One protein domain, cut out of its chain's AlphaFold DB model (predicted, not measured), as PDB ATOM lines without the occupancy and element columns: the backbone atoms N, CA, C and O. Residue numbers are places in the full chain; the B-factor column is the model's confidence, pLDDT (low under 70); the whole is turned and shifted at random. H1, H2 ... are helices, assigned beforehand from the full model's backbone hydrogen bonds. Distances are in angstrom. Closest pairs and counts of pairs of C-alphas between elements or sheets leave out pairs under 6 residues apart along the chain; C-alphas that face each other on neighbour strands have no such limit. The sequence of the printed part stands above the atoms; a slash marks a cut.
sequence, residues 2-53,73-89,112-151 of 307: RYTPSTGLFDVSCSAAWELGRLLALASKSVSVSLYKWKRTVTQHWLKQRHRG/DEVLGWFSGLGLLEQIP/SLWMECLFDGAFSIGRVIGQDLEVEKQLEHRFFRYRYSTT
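Overview. This is residues 2 to 53, 73 to 89 and 112 to 151 of the 307 residues of an uncharacterized protein of Halomonas cerina (UniProt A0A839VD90). A long helix, H2, makes a corner with H1 and sticks out at its far end from a small body in which H1 and H4 lie side by side. H3 packs across the early part of H2, residues 31 to 35, and a loop of residues 4 to 9 sticks out too. The printed part has 109 residues with five named helices, H1 to H5 in chain order, and no named strand: all helix. It is only just compact, close to loose, with a radius of gyration of the C-alphas of 15.7 A, and spans 59 by 30 by 27 A.

Along the chain. H2, residues 29 to 52, is 35.0 A long and ends at C-alpha 52 (-22.658, 5.923, -12.986). H1, residues 14 to 27, is 19.8 A long and begins at C-alpha 14 (11.837, -1.897, 6.508). H3 is residues 73 to 83, H4 residues 112 to 123, and H5 residues 133 to 143, ending at C-alpha 143 (0.294, -5.317, -10.951).

Arrangement. H2 and H1 touch only at the corner, and only just, with 3 pairs of C-alphas within 8 A; the closest are Leu 26 and Ser 32, 5.7 A. H2 touches H3 at a steep tilt of 66 degrees, closest C-alphas Val 31 and Val 75, 5.5 A. H1 touches H4, the same way at 36 degrees, only just steep; C-alphas Gly 21 and Ala 122 are closest, 4.1 A. H5 is near H2 and apart from H1. In all five helices every O i to N i+4 pair is within hydrogen-bond range.

Size, cuts and confidence. C-alphas 6 and 53 are farthest apart, 59.2 A. Cuts leave gaps of 32.1 A between C-alphas 53 and 73 and 18.1 A between C-alphas 89 and 112. No link printed whole is long. Confidence is under 70 at residues 2, 4 to 9, 51 to 53 and 128 to 132.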
ATOM      1  N   ARG A   2      20.595   6.644   7.845       59.59
ATOM      2  CA  ARG A   2      21.020   6.839   9.238       59.59
ATOM      3  C   ARG A   2      22.178   5.884   9.507       59.59
ATOM      4  O   ARG A   2      22.037   4.684   9.310       59.59
ATOM      5  N   TYR A   3      23.323   6.436   9.879       70.81
ATOM      6  CA  TYR A   3      24.457   5.665  10.369       70.81
ATOM      7  C   TYR A   3      24.309   5.537  11.880       70.81
ATOM      8  O   TYR A   3      24.075   6.548  12.545       70.81
ATOM      9  N   THR A   4      24.408   4.321  12.408       67.25
ATOM     10  CA  THR A   4      24.328   4.072  13.849       67.25
ATOM     11  C   THR A   4      25.750   3.977  14.404       67.25
ATOM     12  O   THR A   4      26.399   2.948  14.221       67.25
ATOM     13  N   PRO A   5      26.271   5.015  15.091       62.16
ATOM     14  CA  PRO A   5      27.681   5.052  15.485       62.16
ATOM     15  C   PRO A   5      28.052   3.986  16.519       62.16
ATOM     16  O   PRO A   5      29.215   3.620  16.623       62.16
ATOM     17  N   SER A   6      27.075   3.488  17.284       68.44
ATOM     18  CA  SER A   6      27.296   2.460  18.305       68.44
ATOM     19  C   SER A   6      27.552   1.068  17.727       68.44
ATOM     20  O   SER A   6      28.177   0.255  18.399       68.44
ATOM     21  N   THR A   7      27.078   0.785  16.509       67.94
ATOM     22  CA  THR A   7      27.240  -0.518  15.841       67.94
ATOM     23  C   THR A   7      28.038  -0.434  14.544       67.94
ATOM     24  O   THR A   7      28.342  -1.467  13.963       67.94
ATOM     25  N   GLY A   8      28.361   0.772  14.067       63.78
ATOM     26  CA  GLY A   8      29.038   0.976  12.787       63.78
ATOM     27  C   GLY A   8      28.176   0.661  11.558       63.78
ATOM     28  O   GLY A   8      28.690   0.685  10.445       63.78
ATOM     29  N   LEU A   9      26.878   0.393  11.746       68.31
ATOM     30  CA  LEU A   9      25.987  -0.135  10.713       68.31
ATOM     31  C   LEU A   9      25.091   0.956  10.110       68.31
ATOM     32  O   LEU A   9      24.570   1.830  10.818       68.31
ATOM     33  N   PHE A  10      24.847   0.870   8.801       73.81
ATOM     34  CA  PHE A  10      23.771   1.618   8.152       73.81
ATOM     35  C   PHE A  10      22.393   1.033   8.493       73.81
ATOM     36  O   PHE A  10      22.218  -0.179   8.584       73.81
ATOM     37  N   ASP A  11      21.398   1.905   8.664       78.50
ATOM     38  CA  ASP A  11      20.001   1.503   8.848       78.50
ATOM     39  C   ASP A  11      19.447   0.835   7.578       78.50
ATOM     40  O   ASP A  11      19.215   1.494   6.560       78.50
ATOM     41  N   VAL A  12      19.239  -0.480   7.670       84.12
ATOM     42  CA  VAL A  12      18.656  -1.350   6.636       84.12
ATOM     43  C   VAL A  12      17.252  -1.840   7.016       84.12
ATOM     44  O   VAL A  12      16.780  -2.853   6.508       84.12
ATOM     45  N   SER A  13      16.558  -1.134   7.915       90.25
ATOM     46  CA  SER A  13      15.195  -1.478   8.338       90.25
ATOM     47  C   SER A  13      14.162  -1.415   7.202       90.25
ATOM     48  O   SER A  13      14.377  -0.790   6.163       90.25
ATOM     49  N   CYS A  14      12.977  -1.994   7.430       91.88
ATOM     50  CA  CYS A  14      11.837  -1.897   6.508       91.88
ATOM     51  C   CYS A  14      11.433  -0.440   6.209       91.88
ATOM     52  O   CYS A  14      11.062  -0.114   5.084       91.88
ATOM     53  N   SER A  15      11.555   0.468   7.184       92.81
ATOM     54  CA  SER A  15      11.309   1.899   6.959       92.81
ATOM     55  C   SER A  15      12.354   2.518   6.029       92.81
ATOM     56  O   SER A  15      12.012   3.324   5.165       92.81
ATOM     57  N   ALA A  16      13.623   2.122   6.169       92.56
ATOM     58  CA  ALA A  16      14.679   2.546   5.259       92.56
ATOM     59  C   ALA A  16      14.473   1.978   3.844       92.56
ATOM     60  O   ALA A  16      14.724   2.693   2.873       92.56
ATOM     61  N   ALA A  17      13.968   0.745   3.727       94.94
ATOM     62  CA  ALA A  17      13.582   0.128   2.457       94.94
ATOM     63  C   ALA A  17      12.473   0.926   1.763       94.94
ATOM     64  O   ALA A  17      12.605   1.297   0.601       94.94
ATOM     65  N   TRP A  18      11.414   1.268   2.499       95.44
ATOM     66  CA  TRP A  18      10.309   2.069   1.975       95.44
ATOM     67  C   TRP A  18      10.777   3.428   1.447       95.44
ATOM     68  O   TRP A  18      10.471   3.825   0.320       95.44
ATOM     69  N   GLU A  19      11.593   4.128   2.232       95.19
ATOM     70  CA  GLU A  19      12.159   5.408   1.816       95.19
ATOM     71  C   GLU A  19      13.066   5.270   0.589       95.19
ATOM     72  O   GLU A  19      12.986   6.080  -0.338       95.19
ATOM     73  N   LEU A  20      13.892   4.221   0.541       95.31
ATOM     74  CA  LEU A  20      14.745   3.928  -0.605       95.31
ATOM     75  C   LEU A  20      13.916   3.712  -1.874       95.31
ATOM     76  O   LEU A  20      14.222   4.313  -2.901       95.31
ATOM     77  N   GLY A  21      12.850   2.915  -1.806       95.62
ATOM     78  CA  GLY A  21      11.987   2.636  -2.953       95.62
ATOM     79  C   GLY A  21      11.387   3.913  -3.532       95.62
ATOM     80  O   GLY A  21      11.453   4.150  -4.740       95.62
ATOM     81  N   ARG A  22      10.892   4.794  -2.655       95.06
ATOM     82  CA  ARG A  22      10.369   6.108  -3.043       95.06
ATOM     83  C   ARG A  22      11.430   6.964  -3.732       95.06
ATOM     84  O   ARG A  22      11.153   7.570  -4.765       95.06
ATOM     85  N   LEU A  23      12.640   7.020  -3.174       95.56
ATOM     86  CA  LEU A  23      13.744   7.798  -3.736       95.56
ATOM     87  C   LEU A  23      14.208   7.253  -5.091       95.56
ATOM     88  O   LEU A  23      14.425   8.043  -6.007       95.56
ATOM     89  N   LEU A  24      14.316   5.930  -5.243       95.69
ATOM     90  CA  LEU A  24      14.694   5.286  -6.505       95.69
ATOM     91  C   LEU A  24      13.666   5.564  -7.602       95.69
ATOM     92  O   LEU A  24      14.028   5.940  -8.720       95.69
ATOM     93  N   ALA A  25      12.381   5.442  -7.276       95.06
ATOM     94  CA  ALA A  25      11.323   5.736  -8.227       95.06
ATOM     95  C   ALA A  25      11.313   7.233  -8.608       95.06
ATOM     96  O   ALA A  25      11.171   7.547  -9.790       95.06
ATOM     97  N   LEU A  26      11.557   8.152  -7.658       94.81
ATOM     98  CA  LEU A  26      11.672   9.601  -7.909       94.81
ATOM     99  C   LEU A  26      12.901   9.976  -8.745       94.81
ATOM    100  O   LEU A  26      12.827  10.894  -9.563       94.81
ATOM    101  N   ALA A  27      14.019   9.276  -8.555       94.94
ATOM    102  CA  ALA A  27      15.231   9.474  -9.343       94.94
ATOM    103  C   ALA A  27      15.008   9.116 -10.824       94.94
ATOM    104  O   ALA A  27      15.566   9.761 -11.714       94.94
ATOM    105  N   SER A  28      14.136   8.140 -11.102       95.12
ATOM    106  CA  SER A  28      13.716   7.798 -12.459       95.12
ATOM    107  C   SER A  28      12.577   8.702 -12.939       95.12
ATOM    108  O   SER A  28      11.389   8.437 -12.730       95.12
ATOM    109  N   LYS A  29      12.931   9.793 -13.632       94.25
ATOM    110  CA  LYS A  29      11.957  10.774 -14.145       94.25
ATOM    111  C   LYS A  29      10.885  10.136 -15.033       94.25
ATOM    112  O   LYS A  29       9.716  10.510 -14.931       94.25
ATOM    113  N   SER A  30      11.271   9.221 -15.921       94.44
ATOM    114  CA  SER A  30      10.337   8.596 -16.859       94.44
ATOM    115  C   SER A  30       9.328   7.711 -16.126       94.44
ATOM    116  O   SER A  30       8.125   7.935 -16.253       94.44
ATOM    117  N   VAL A  31       9.807   6.828 -15.244       94.56
ATOM    118  CA  VAL A  31       8.969   5.949 -14.414       94.56
ATOM    119  C   VAL A  31       8.049   6.762 -13.510       94.56
ATOM    120  O   VAL A  31       6.844   6.519 -13.502       94.56
ATOM    121  N   SER A  32       8.568   7.777 -12.814       94.25
ATOM    122  CA  SER A  32       7.771   8.657 -11.951       94.25
ATOM    123  C   SER A  32       6.606   9.323 -12.685       94.25
ATOM    124  O   SER A  32       5.470   9.316 -12.205       94.25
ATOM    125  N   VAL A  33       6.864   9.900 -13.865       94.50
ATOM    126  CA  VAL A  33       5.834  10.591 -14.656       94.50
ATOM    127  C   VAL A  33       4.828   9.596 -15.236       94.50
ATOM    128  O   VAL A  33       3.624   9.865 -15.205       94.50
ATOM    129  N   SER A  34       5.297   8.457 -15.751       94.62
ATOM    130  CA  SER A  34       4.454   7.398 -16.313       94.62
ATOM    131  C   SER A  34       3.542   6.780 -15.249       94.62
ATOM    132  O   SER A  34       2.330   6.694 -15.460       94.62
ATOM    133  N   LEU A  35       4.086   6.451 -14.073       92.94
ATOM    134  CA  LEU A  35       3.336   5.933 -12.928       92.94
ATOM    135  C   LEU A  35       2.292   6.945 -12.442       92.94
ATOM    136  O   LEU A  35       1.128   6.591 -12.257       92.94
ATOM    137  N   TYR A  36       2.669   8.221 -12.311       91.75
ATOM    138  CA  TYR A  36       1.744   9.288 -11.925       91.75
ATOM    139  C   TYR A  36       0.573   9.443 -12.906       91.75
ATOM    140  O   TYR A  36      -0.589   9.514 -12.498       91.75
ATOM    141  N   LYS A  37       0.865   9.489 -14.213       92.06
ATOM    142  CA  LYS A  37      -0.160   9.603 -15.260       92.06
ATOM    143  C   LYS A  37      -1.096   8.401 -15.253       92.06
ATOM    144  O   LYS A  37      -2.309   8.588 -15.314       92.06
ATOM    145  N   TRP A  38      -0.548   7.191 -15.148       91.88
ATOM    146  CA  TRP A  38      -1.343   5.969 -15.093       91.88
ATOM    147  C   TRP A  38      -2.279   5.960 -13.879       91.88
ATOM    148  O   TRP A  38      -3.486   5.786 -14.053       91.88
ATOM    149  N   LYS A  39      -1.770   6.275 -12.680       89.38
ATOM    150  CA  LYS A  39      -2.597   6.385 -11.468       89.38
ATOM    151  C   LYS A  39      -3.731   7.389 -11.627       89.38
ATOM    152  O   LYS A  39      -4.871   7.075 -11.301       89.38
ATOM    153  N   ARG A  40      -3.460   8.564 -12.208       87.69
ATOM    154  CA  ARG A  40      -4.512   9.549 -12.509       87.69
ATOM    155  C   ARG A  40      -5.579   8.990 -13.443       87.69
ATOM    156  O   ARG A  40      -6.760   9.207 -13.189       87.69
ATOM    157  N   THR A  41      -5.199   8.278 -14.499       88.38
ATOM    158  CA  THR A  41      -6.161   7.657 -15.422       88.38
ATOM    159  C   THR A  41      -7.028   6.621 -14.709       88.38
ATOM    160  O   THR A  41      -8.245   6.622 -14.889       88.38
ATOM    161  N   VAL A  42      -6.425   5.792 -13.852       86.62
ATOM    162  CA  VAL A  42      -7.140   4.794 -13.046       86.62
ATOM    163  C   VAL A  42      -8.129   5.465 -12.093       86.62
ATOM    164  O   VAL A  42      -9.312   5.139 -12.114       86.62
ATOM    165  N   THR A  43      -7.697   6.466 -11.327       82.88
ATOM    166  CA  THR A  43      -8.568   7.280 -10.467       82.88
ATOM    167  C   THR A  43      -9.759   7.864 -11.231       82.88
ATOM    168  O   THR A  43     -10.897   7.793 -10.770       82.88
ATOM    169  N   GLN A  44      -9.519   8.456 -12.406       82.25
ATOM    170  CA  GLN A  44     -10.582   9.036 -13.232       82.25
ATOM    171  C   GLN A  44     -11.567   7.967 -13.718       82.25
ATOM    172  O   GLN A  44     -12.768   8.224 -13.799       82.25
ATOM    173  N   HIS A  45     -11.074   6.766 -14.021       81.50
ATOM    174  CA  HIS A  45     -11.904   5.622 -14.380       81.50
ATOM    175  C   HIS A  45     -12.814   5.201 -13.215       81.50
ATOM    176  O   HIS A  45     -14.025   5.079 -13.402       81.50
ATOM    177  N   TRP A  46     -12.265   5.089 -12.002       77.62
ATOM    178  CA  TRP A  46     -13.025   4.773 -10.787       77.62
ATOM    179  C   TRP A  46     -14.087   5.821 -10.455       77.62
ATOM    180  O   TRP A  46     -15.236   5.465 -10.201       77.62
ATOM    181  N   LEU A  47     -13.747   7.113 -10.514       76.62
ATOM    182  CA  LEU A  47     -14.712   8.194 -10.283       76.62
ATOM    183  C   LEU A  47     -15.875   8.124 -11.282       76.62
ATOM    184  O   LEU A  47     -17.036   8.201 -10.882       76.62
ATOM    185  N   LYS A  48     -15.591   7.899 -12.572       75.19
ATOM    186  CA  LYS A  48     -16.634   7.717 -13.597       75.19
ATOM    187  C   LYS A  48     -17.532   6.515 -13.308       75.19
ATOM    188  O   LYS A  48     -18.741   6.620 -13.491       75.19
ATOM    189  N   GLN A  49     -16.975   5.395 -12.847       73.31
ATOM    190  CA  GLN A  49     -17.765   4.219 -12.467       73.31
ATOM    191  C   GLN A  49     -18.630   4.474 -11.226       73.31
ATOM    192  O   GLN A  49     -19.804   4.114 -11.218       73.31
ATOM    193  N   ARG A  50     -18.097   5.162 -10.209       71.50
ATOM    194  CA  ARG A  50     -18.822   5.483  -8.969       71.50
ATOM    195  C   ARG A  50     -19.988   6.450  -9.209       71.50
ATOM    196  O   ARG A  50     -21.048   6.285  -8.617       71.50
ATOM    197  N   HIS A  51     -19.825   7.417 -10.116       65.31
ATOM    198  CA  HIS A  51     -20.896   8.345 -10.500       65.31
ATOM    199  C   HIS A  51     -21.959   7.728 -11.430       65.31
ATOM    200  O   HIS A  51     -23.083   8.228 -11.458       65.31
ATOM    201  N   ARG A  52     -21.663   6.628 -12.147       60.50
ATOM    202  CA  ARG A  52     -22.658   5.923 -12.986       60.50
ATOM    203  C   ARG A  52     -23.806   5.320 -12.173       60.50
ATOM    204  O   ARG A  52     -24.930   5.359 -12.647       60.50
ATOM    205  N   GLY A  53     -23.560   4.870 -10.939       56.72
ATOM    206  CA  GLY A  53     -24.617   4.343 -10.062       56.72
ATOM    207  C   GLY A  53     -25.694   5.364  -9.665       56.72
ATOM    208  O   GLY A  53     -26.748   4.969  -9.183       56.72
ATOM    209  N   ASP A  73       4.353  -0.575 -19.832       94.88
ATOM    210  CA  ASP A  73       5.404  -1.610 -19.815       94.88
ATOM    211  C   ASP A  73       6.722  -1.120 -19.206       94.88
ATOM    212  O   ASP A  73       7.396  -1.865 -18.504       94.88
ATOM    213  N   GLU A  74       7.068   0.154 -19.412       95.25
ATOM    214  CA  GLU A  74       8.247   0.779 -18.802       95.25
ATOM    215  C   GLU A  74       8.207   0.699 -17.267       95.25
ATOM    216  O   GLU A  74       9.210   0.389 -16.624       95.25
ATOM    217  N   VAL A  75       7.037   0.948 -16.673       95.19
ATOM    218  CA  VAL A  75       6.855   0.897 -15.220       95.19
ATOM    219  C   VAL A  75       6.954  -0.554 -14.748       95.19
ATOM    220  O   VAL A  75       7.664  -0.835 -13.787       95.19
ATOM    221  N   LEU A  76       6.306  -1.490 -15.447       94.69
ATOM    222  CA  LEU A  76       6.370  -2.920 -15.121       94.69
ATOM    223  C   LEU A  76       7.797  -3.479 -15.218       94.69
ATOM    224  O   LEU A  76       8.230  -4.223 -14.338       94.69
ATOM    225  N   GLY A  77       8.543  -3.096 -16.256       95.38
ATOM    226  CA  GLY A  77       9.940  -3.479 -16.442       95.38
ATOM    227  C   GLY A  77      10.830  -2.938 -15.326       95.38
ATOM    228  O   GLY A  77      11.625  -3.683 -14.761       95.38
ATOM    229  N   TRP A  78      10.631  -1.678 -14.931       96.19
ATOM    230  CA  TRP A  78      11.380  -1.075 -13.830       96.19
ATOM    231  C   TRP A  78      11.118  -1.770 -12.484       96.19
ATOM    232  O   TRP A  78      12.066  -2.088 -11.770       96.19
ATOM    233  N   PHE A  79       9.858  -2.080 -12.155       95.69
ATOM    234  CA  PHE A  79       9.532  -2.847 -10.942       95.69
ATOM    235  C   PHE A  79      10.069  -4.286 -10.999       95.69
ATOM    236  O   PHE A  79      10.483  -4.830  -9.977       95.69
ATOM    237  N   SER A  80      10.107  -4.897 -12.186       94.69
ATOM    238  CA  SER A  80      10.709  -6.222 -12.376       94.69
ATOM    239  C   SER A  80      12.213  -6.203 -12.080       94.69
ATOM    240  O   SER A  80      12.690  -7.062 -11.340       94.69
ATOM    241  N   GLY A  81      12.937  -5.192 -12.575       95.56
ATOM    242  CA  GLY A  81      14.352  -4.973 -12.253       95.56
ATOM    243  C   GLY A  81      14.576  -4.682 -10.767       95.56
ATOM    244  O   GLY A  81      15.442  -5.288 -10.137       95.56
ATOM    245  N   LEU A  82      13.731  -3.841 -10.154       95.50
ATOM    246  CA  LEU A  82      13.773  -3.576  -8.711       95.50
ATOM    247  C   LEU A  82      13.613  -4.866  -7.887       95.50
ATOM    248  O   LEU A  82      14.296  -5.050  -6.884       95.50
ATOM    249  N   GLY A  83      12.763  -5.795  -8.341       94.94
ATOM    250  CA  GLY A  83      12.587  -7.120  -7.737       94.94
ATOM    251  C   GLY A  83      13.836  -8.002  -7.779       94.94
ATOM    252  O   GLY A  83      13.997  -8.882  -6.935       94.94
ATOM    253  N   LEU A  84      14.741  -7.738  -8.718       95.62
ATOM    254  CA  LEU A  84      16.062  -8.351  -8.809       95.62
ATOM    255  C   LEU A  84      17.141  -7.485  -8.155       95.62
ATOM    256  O   LEU A  84      18.317  -7.683  -8.431       95.62
ATOM    257  N   LEU A  85      16.768  -6.548  -7.276       94.50
ATOM    258  CA  LEU A  85      17.650  -5.617  -6.565       94.50
ATOM    259  C   LEU A  85      18.384  -4.618  -7.477       94.50
ATOM    260  O   LEU A  85      19.451  -4.116  -7.106       94.50
ATOM    261  N   GLU A  86      17.909  -4.381  -8.702       93.50
ATOM    262  CA  GLU A  86      18.563  -3.436  -9.610       93.50
ATOM    263  C   GLU A  86      18.503  -2.012  -9.061       93.50
ATOM    264  O   GLU A  86      17.517  -1.607  -8.444       93.50
ATOM    265  N   GLN A  87      19.572  -1.244  -9.294       88.44
ATOM    266  CA  GLN A  87      19.711   0.148  -8.843       88.44
ATOM    267  C   GLN A  87      19.724   0.336  -7.315       88.44
ATOM    268  O   GLN A  87      19.745   1.471  -6.838       88.44
ATOM    269  N   ILE A  88      19.756  -0.747  -6.529       91.75
ATOM    270  CA  ILE A  88      19.913  -0.659  -5.077       91.75
ATOM    271  C   ILE A  88      21.370  -0.295  -4.758       91.75
ATOM    272  O   ILE A  88      22.284  -1.010  -5.179       91.75
ATOM    273  N   PRO A  89      21.623   0.796  -4.011       90.00
ATOM    274  CA  PRO A  89      22.980   1.170  -3.639       90.00
ATOM    275  C   PRO A  89      23.656   0.062  -2.830       90.00
ATOM    276  O   PRO A  89      23.059  -0.488  -1.906       90.00
ATOM    277  N   SER A 112      11.543 -10.970   2.375       92.81
ATOM    278  CA  SER A 112      10.366 -10.652   1.562       92.81
ATOM    279  C   SER A 112       9.632  -9.415   2.069       92.81
ATOM    280  O   SER A 112       9.158  -8.630   1.252       92.81
ATOM    281  N   LEU A 113       9.584  -9.194   3.386       93.19
ATOM    282  CA  LEU A 113       8.932  -8.029   3.985       93.19
ATOM    283  C   LEU A 113       9.698  -6.743   3.652       93.19
ATOM    284  O   LEU A 113       9.094  -5.722   3.322       93.19
ATOM    285  N   TRP A 114      11.029  -6.800   3.682       94.56
ATOM    286  CA  TRP A 114      11.896  -5.706   3.262       94.56
ATOM    287  C   TRP A 114      11.636  -5.330   1.800       94.56
ATOM    288  O   TRP A 114      11.476  -4.148   1.486       94.56
ATOM    289  N   MET A 115      11.512  -6.328   0.918       95.12
ATOM    290  CA  MET A 115      11.172  -6.115  -0.491       95.12
ATOM    291  C   MET A 115       9.757  -5.567  -0.684       95.12
ATOM    292  O   MET A 115       9.562  -4.678  -1.507       95.12
ATOM    293  N   GLU A 116       8.774  -6.037   0.078       93.75
ATOM    294  CA  GLU A 116       7.408  -5.503   0.036       93.75
ATOM    295  C   GLU A 116       7.371  -4.032   0.465       93.75
ATOM    296  O   GLU A 116       6.760  -3.210  -0.213       93.75
ATOM    297  N   CYS A 117       8.106  -3.662   1.516       94.75
ATOM    298  CA  CYS A 117       8.251  -2.269   1.929       94.75
ATOM    299  C   CYS A 117       8.949  -1.411   0.863       94.75
ATOM    300  O   CYS A 117       8.502  -0.296   0.594       94.75
ATOM    301  N   LEU A 118      10.008  -1.923   0.227       95.69
ATOM    302  CA  LEU A 118      10.682  -1.257  -0.891       95.69
ATOM    303  C   LEU A 118       9.710  -0.987  -2.053       95.69
ATOM    304  O   LEU A 118       9.677   0.117  -2.601       95.69
ATOM    305  N   PHE A 119       8.904  -1.986  -2.412       95.25
ATOM    306  CA  PHE A 119       7.915  -1.891  -3.482       95.25
ATOM    307  C   PHE A 119       6.786  -0.912  -3.139       95.25
ATOM    308  O   PHE A 119       6.482  -0.054  -3.969       95.25
ATOM    309  N   ASP A 120       6.236  -0.961  -1.922       92.94
ATOM    310  CA  ASP A 120       5.214  -0.013  -1.449       92.94
ATOM    311  C   ASP A 120       5.745   1.430  -1.476       92.94
ATOM    312  O   ASP A 120       5.072   2.363  -1.925       92.94
ATOM    313  N   GLY A 121       7.006   1.615  -1.079       93.88
ATOM    314  CA  GLY A 121       7.709   2.891  -1.140       93.88
ATOM    315  C   GLY A 121       7.839   3.430  -2.558       93.88
ATOM    316  O   GLY A 121       7.476   4.580  -2.827       93.88
ATOM    317  N   ALA A 122       8.289   2.598  -3.496       94.81
ATOM    318  CA  ALA A 122       8.370   2.958  -4.909       94.81
ATOM    319  C   ALA A 122       6.988   3.256  -5.508       94.81
ATOM    320  O   ALA A 122       6.808   4.231  -6.246       94.81
ATOM    321  N   PHE A 123       5.984   2.462  -5.135       93.06
ATOM    322  CA  PHE A 123       4.605   2.668  -5.541       93.06
ATOM    323  C   PHE A 123       3.976   3.889  -4.863       93.06
ATOM    324  O   PHE A 123       2.987   4.395  -5.369       93.06
ATOM    325  N   SER A 124       4.524   4.443  -3.781       90.81
ATOM    326  CA  SER A 124       3.921   5.587  -3.074       90.81
ATOM    327  C   SER A 124       3.859   6.886  -3.894       90.81
ATOM    328  O   SER A 124       3.088   7.797  -3.572       90.81
ATOM    329  N   ILE A 125       4.618   6.983  -4.990       88.75
ATOM    330  CA  ILE A 125       4.618   8.164  -5.855       88.75
ATOM    331  C   ILE A 125       3.236   8.364  -6.480       88.75
ATOM    332  O   ILE A 125       2.589   7.435  -6.973       88.75
ATOM    333  N   GLY A 126       2.777   9.615  -6.461       80.06
ATOM    334  CA  GLY A 126       1.520   9.993  -7.091       80.06
ATOM    335  C   GLY A 126       0.268   9.516  -6.360       80.06
ATOM    336  O   GLY A 126      -0.801   9.559  -6.966       80.06
ATOM    337  N   ARG A 127       0.380   9.073  -5.097       78.56
ATOM    338  CA  ARG A 127      -0.783   8.819  -4.233       78.56
ATOM    339  C   ARG A 127      -1.631  10.083  -4.123       78.56
ATOM    340  O   ARG A 127      -1.124  11.162  -3.810       78.56
ATOM    341  N   VAL A 128      -2.923   9.953  -4.401       67.56
ATOM    342  CA  VAL A 128      -3.876  11.054  -4.255       67.56
ATOM    343  C   VAL A 128      -4.505  10.930  -2.874       67.56
ATOM    344  O   VAL A 128      -5.297  10.026  -2.620       67.56
ATOM    345  N   ILE A 129      -4.128  11.832  -1.970       57.91
ATOM    346  CA  ILE A 129      -4.647  11.871  -0.597       57.91
ATOM    347  C   ILE A 129      -6.181  11.971  -0.646       57.91
ATOM    348  O   ILE A 129      -6.720  12.864  -1.300       57.91
ATOM    349  N   GLY A 130      -6.876  11.056   0.040       61.53
ATOM    350  CA  GLY A 130      -8.342  11.041   0.150       61.53
ATOM    351  C   GLY A 130      -9.086  10.091  -0.800       61.53
ATOM    352  O   GLY A 130     -10.311  10.159  -0.858       61.53
ATOM    353  N   GLN A 131      -8.390   9.219  -1.537       63.81
ATOM    354  CA  GLN A 131      -9.003   8.153  -2.347       63.81
ATOM    355  C   GLN A 131      -8.961   6.787  -1.655       63.81
ATOM    356  O   GLN A 131      -8.236   6.603  -0.679       63.81
ATOM    357  N   ASP A 132      -9.784   5.854  -2.148       67.00
ATOM    358  CA  ASP A 132      -9.989   4.516  -1.587       67.00
ATOM    359  C   ASP A 132      -8.649   3.752  -1.491       67.00
ATOM    360  O   ASP A 132      -8.191   3.151  -2.462       67.00
ATOM    361  N   LEU A 133      -8.025   3.749  -0.305       76.06
ATOM    362  CA  LEU A 133      -6.803   2.990   0.021       76.06
ATOM    363  C   LEU A 133      -6.898   1.520  -0.422       76.06
ATOM    364  O   LEU A 133      -5.912   0.915  -0.830       76.06
ATOM    365  N   GLU A 134      -8.102   0.962  -0.354       78.94
ATOM    366  CA  GLU A 134      -8.413  -0.395  -0.794       78.94
ATOM    367  C   GLU A 134      -8.163  -0.591  -2.295       78.94
ATOM    368  O   GLU A 134      -7.570  -1.585  -2.705       78.94
ATOM    369  N   VAL A 135      -8.535   0.389  -3.122       79.19
ATOM    370  CA  VAL A 135      -8.284   0.358  -4.568       79.19
ATOM    371  C   VAL A 135      -6.785   0.410  -4.847       79.19
ATOM    372  O   VAL A 135      -6.295  -0.332  -5.696       79.19
ATOM    373  N   GLU A 136      -6.036   1.250  -4.127       81.06
ATOM    374  CA  GLU A 136      -4.580   1.314  -4.286       81.06
ATOM    375  C   GLU A 136      -3.913  -0.016  -3.924       81.06
ATOM    376  O   GLU A 136      -3.116  -0.521  -4.715       81.06
ATOM    377  N   LYS A 137      -4.299  -0.626  -2.797       83.19
ATOM    378  CA  LYS A 137      -3.802  -1.949  -2.388       83.19
ATOM    379  C   LYS A 137      -4.130  -3.032  -3.413       83.19
ATOM    380  O   LYS A 137      -3.287  -3.872  -3.715       83.19
ATOM    381  N   GLN A 138      -5.333  -3.005  -3.985       84.12
ATOM    382  CA  GLN A 138      -5.727  -3.945  -5.035       84.12
ATOM    383  C   GLN A 138      -4.891  -3.770  -6.306       84.12
ATOM    384  O   GLN A 138      -4.494  -4.764  -6.914       84.12
ATOM    385  N   LEU A 139      -4.600  -2.530  -6.712       85.81
ATOM    386  CA  LEU A 139      -3.746  -2.241  -7.867       85.81
ATOM    387  C   LEU A 139      -2.306  -2.699  -7.634       85.81
ATOM    388  O   LEU A 139      -1.722  -3.338  -8.509       85.81
ATOM    389  N   GLU A 140      -1.755  -2.394  -6.463       86.12
ATOM    390  CA  GLU A 140      -0.418  -2.815  -6.056       86.12
ATOM    391  C   GLU A 140      -0.304  -4.341  -6.056       86.12
ATOM    392  O   GLU A 140       0.546  -4.896  -6.748       86.12
ATOM    393  N   HIS A 141      -1.235  -5.033  -5.398       86.50
ATOM    394  CA  HIS A 141      -1.252  -6.492  -5.357       86.50
ATOM    395  C   HIS A 141      -1.479  -7.129  -6.742       86.50
ATOM    396  O   HIS A 141      -0.964  -8.214  -7.018       86.50
ATOM    397  N   ARG A 142      -2.244  -6.480  -7.630       88.00
ATOM    398  CA  ARG A 142      -2.531  -7.003  -8.975       88.00
ATOM    399  C   ARG A 142      -1.363  -6.830  -9.945       88.00
ATOM    400  O   ARG A 142      -1.128  -7.731 -10.745       88.00
ATOM    401  N   PHE A 143      -0.678  -5.687  -9.916       88.38
ATOM    402  CA  PHE A 143       0.294  -5.317 -10.951       88.38
ATOM    403  C   PHE A 143       1.740  -5.228 -10.465       88.38
ATOM    404  O   PHE A 143       2.652  -5.468 -11.251       88.38
ATOM    405  N   PHE A 144       1.955  -4.889  -9.196       90.19
ATOM    406  CA  PHE A 144       3.272  -4.572  -8.641       90.19
ATOM    407  C   PHE A 144       3.659  -5.500  -7.492       90.19
ATOM    408  O   PHE A 144       4.554  -5.186  -6.721       90.19
ATOM    409  N   ARG A 145       3.016  -6.662  -7.361       90.00
ATOM    410  CA  ARG A 145       3.390  -7.631  -6.330       90.00
ATOM    411  C   ARG A 145       4.819  -8.117  -6.550       90.00
ATOM    412  O   ARG A 145       5.170  -8.551  -7.649       90.00
ATOM    413  N   TYR A 146       5.608  -8.128  -5.480       91.00
ATOM    414  CA  TYR A 146       6.942  -8.711  -5.500       91.00
ATOM    415  C   TYR A 146       6.877 -10.194  -5.900       91.00
ATOM    416  O   TYR A 146       6.319 -11.031  -5.185       91.00
ATOM    417  N   ARG A 147       7.431 -10.519  -7.077       90.19
ATOM    418  CA  ARG A 147       7.302 -11.841  -7.715       90.19
ATOM    419  C   ARG A 147       7.803 -12.984  -6.833       90.19
ATOM    420  O   ARG A 147       7.205 -14.055  -6.847       90.19
ATOM    421  N   TYR A 148       8.869 -12.740  -6.077       91.31
ATOM    422  CA  TYR A 148       9.559 -13.756  -5.286       91.31
ATOM    423  C   TYR A 148       9.126 -13.768  -3.813       91.31
ATOM    424  O   TYR A 148       9.787 -14.403  -2.998       91.31
ATOM    425  N   SER A 149       8.014 -13.107  -3.455       87.94
ATOM    426  CA  SER A 149       7.492 -13.111  -2.075       87.94
ATOM    427  C   SER A 149       7.194 -14.541  -1.586       87.94
ATOM    428  O   SER A 149       7.491 -14.881  -0.444       87.94
ATOM    429  N   THR A 150       6.702 -15.421  -2.470       87.75
ATOM    430  CA  THR A 150       6.358 -16.811  -2.116       87.75
ATOM    431  C   THR A 150       7.493 -17.804  -2.321       87.75
ATOM    432  O   THR A 150       7.676 -18.696  -1.500       87.75
ATOM    433  N   THR A 151       8.218 -17.705  -3.440       90.12
ATOM    434  CA  THR A 151       9.304 -18.645  -3.755       90.12
ATOM    435  C   THR A 151      10.566 -18.327  -2.965       90.12
ATOM    436  O   THR A 151      11.326 -19.238  -2.662       90.12
TER     437      THR A 151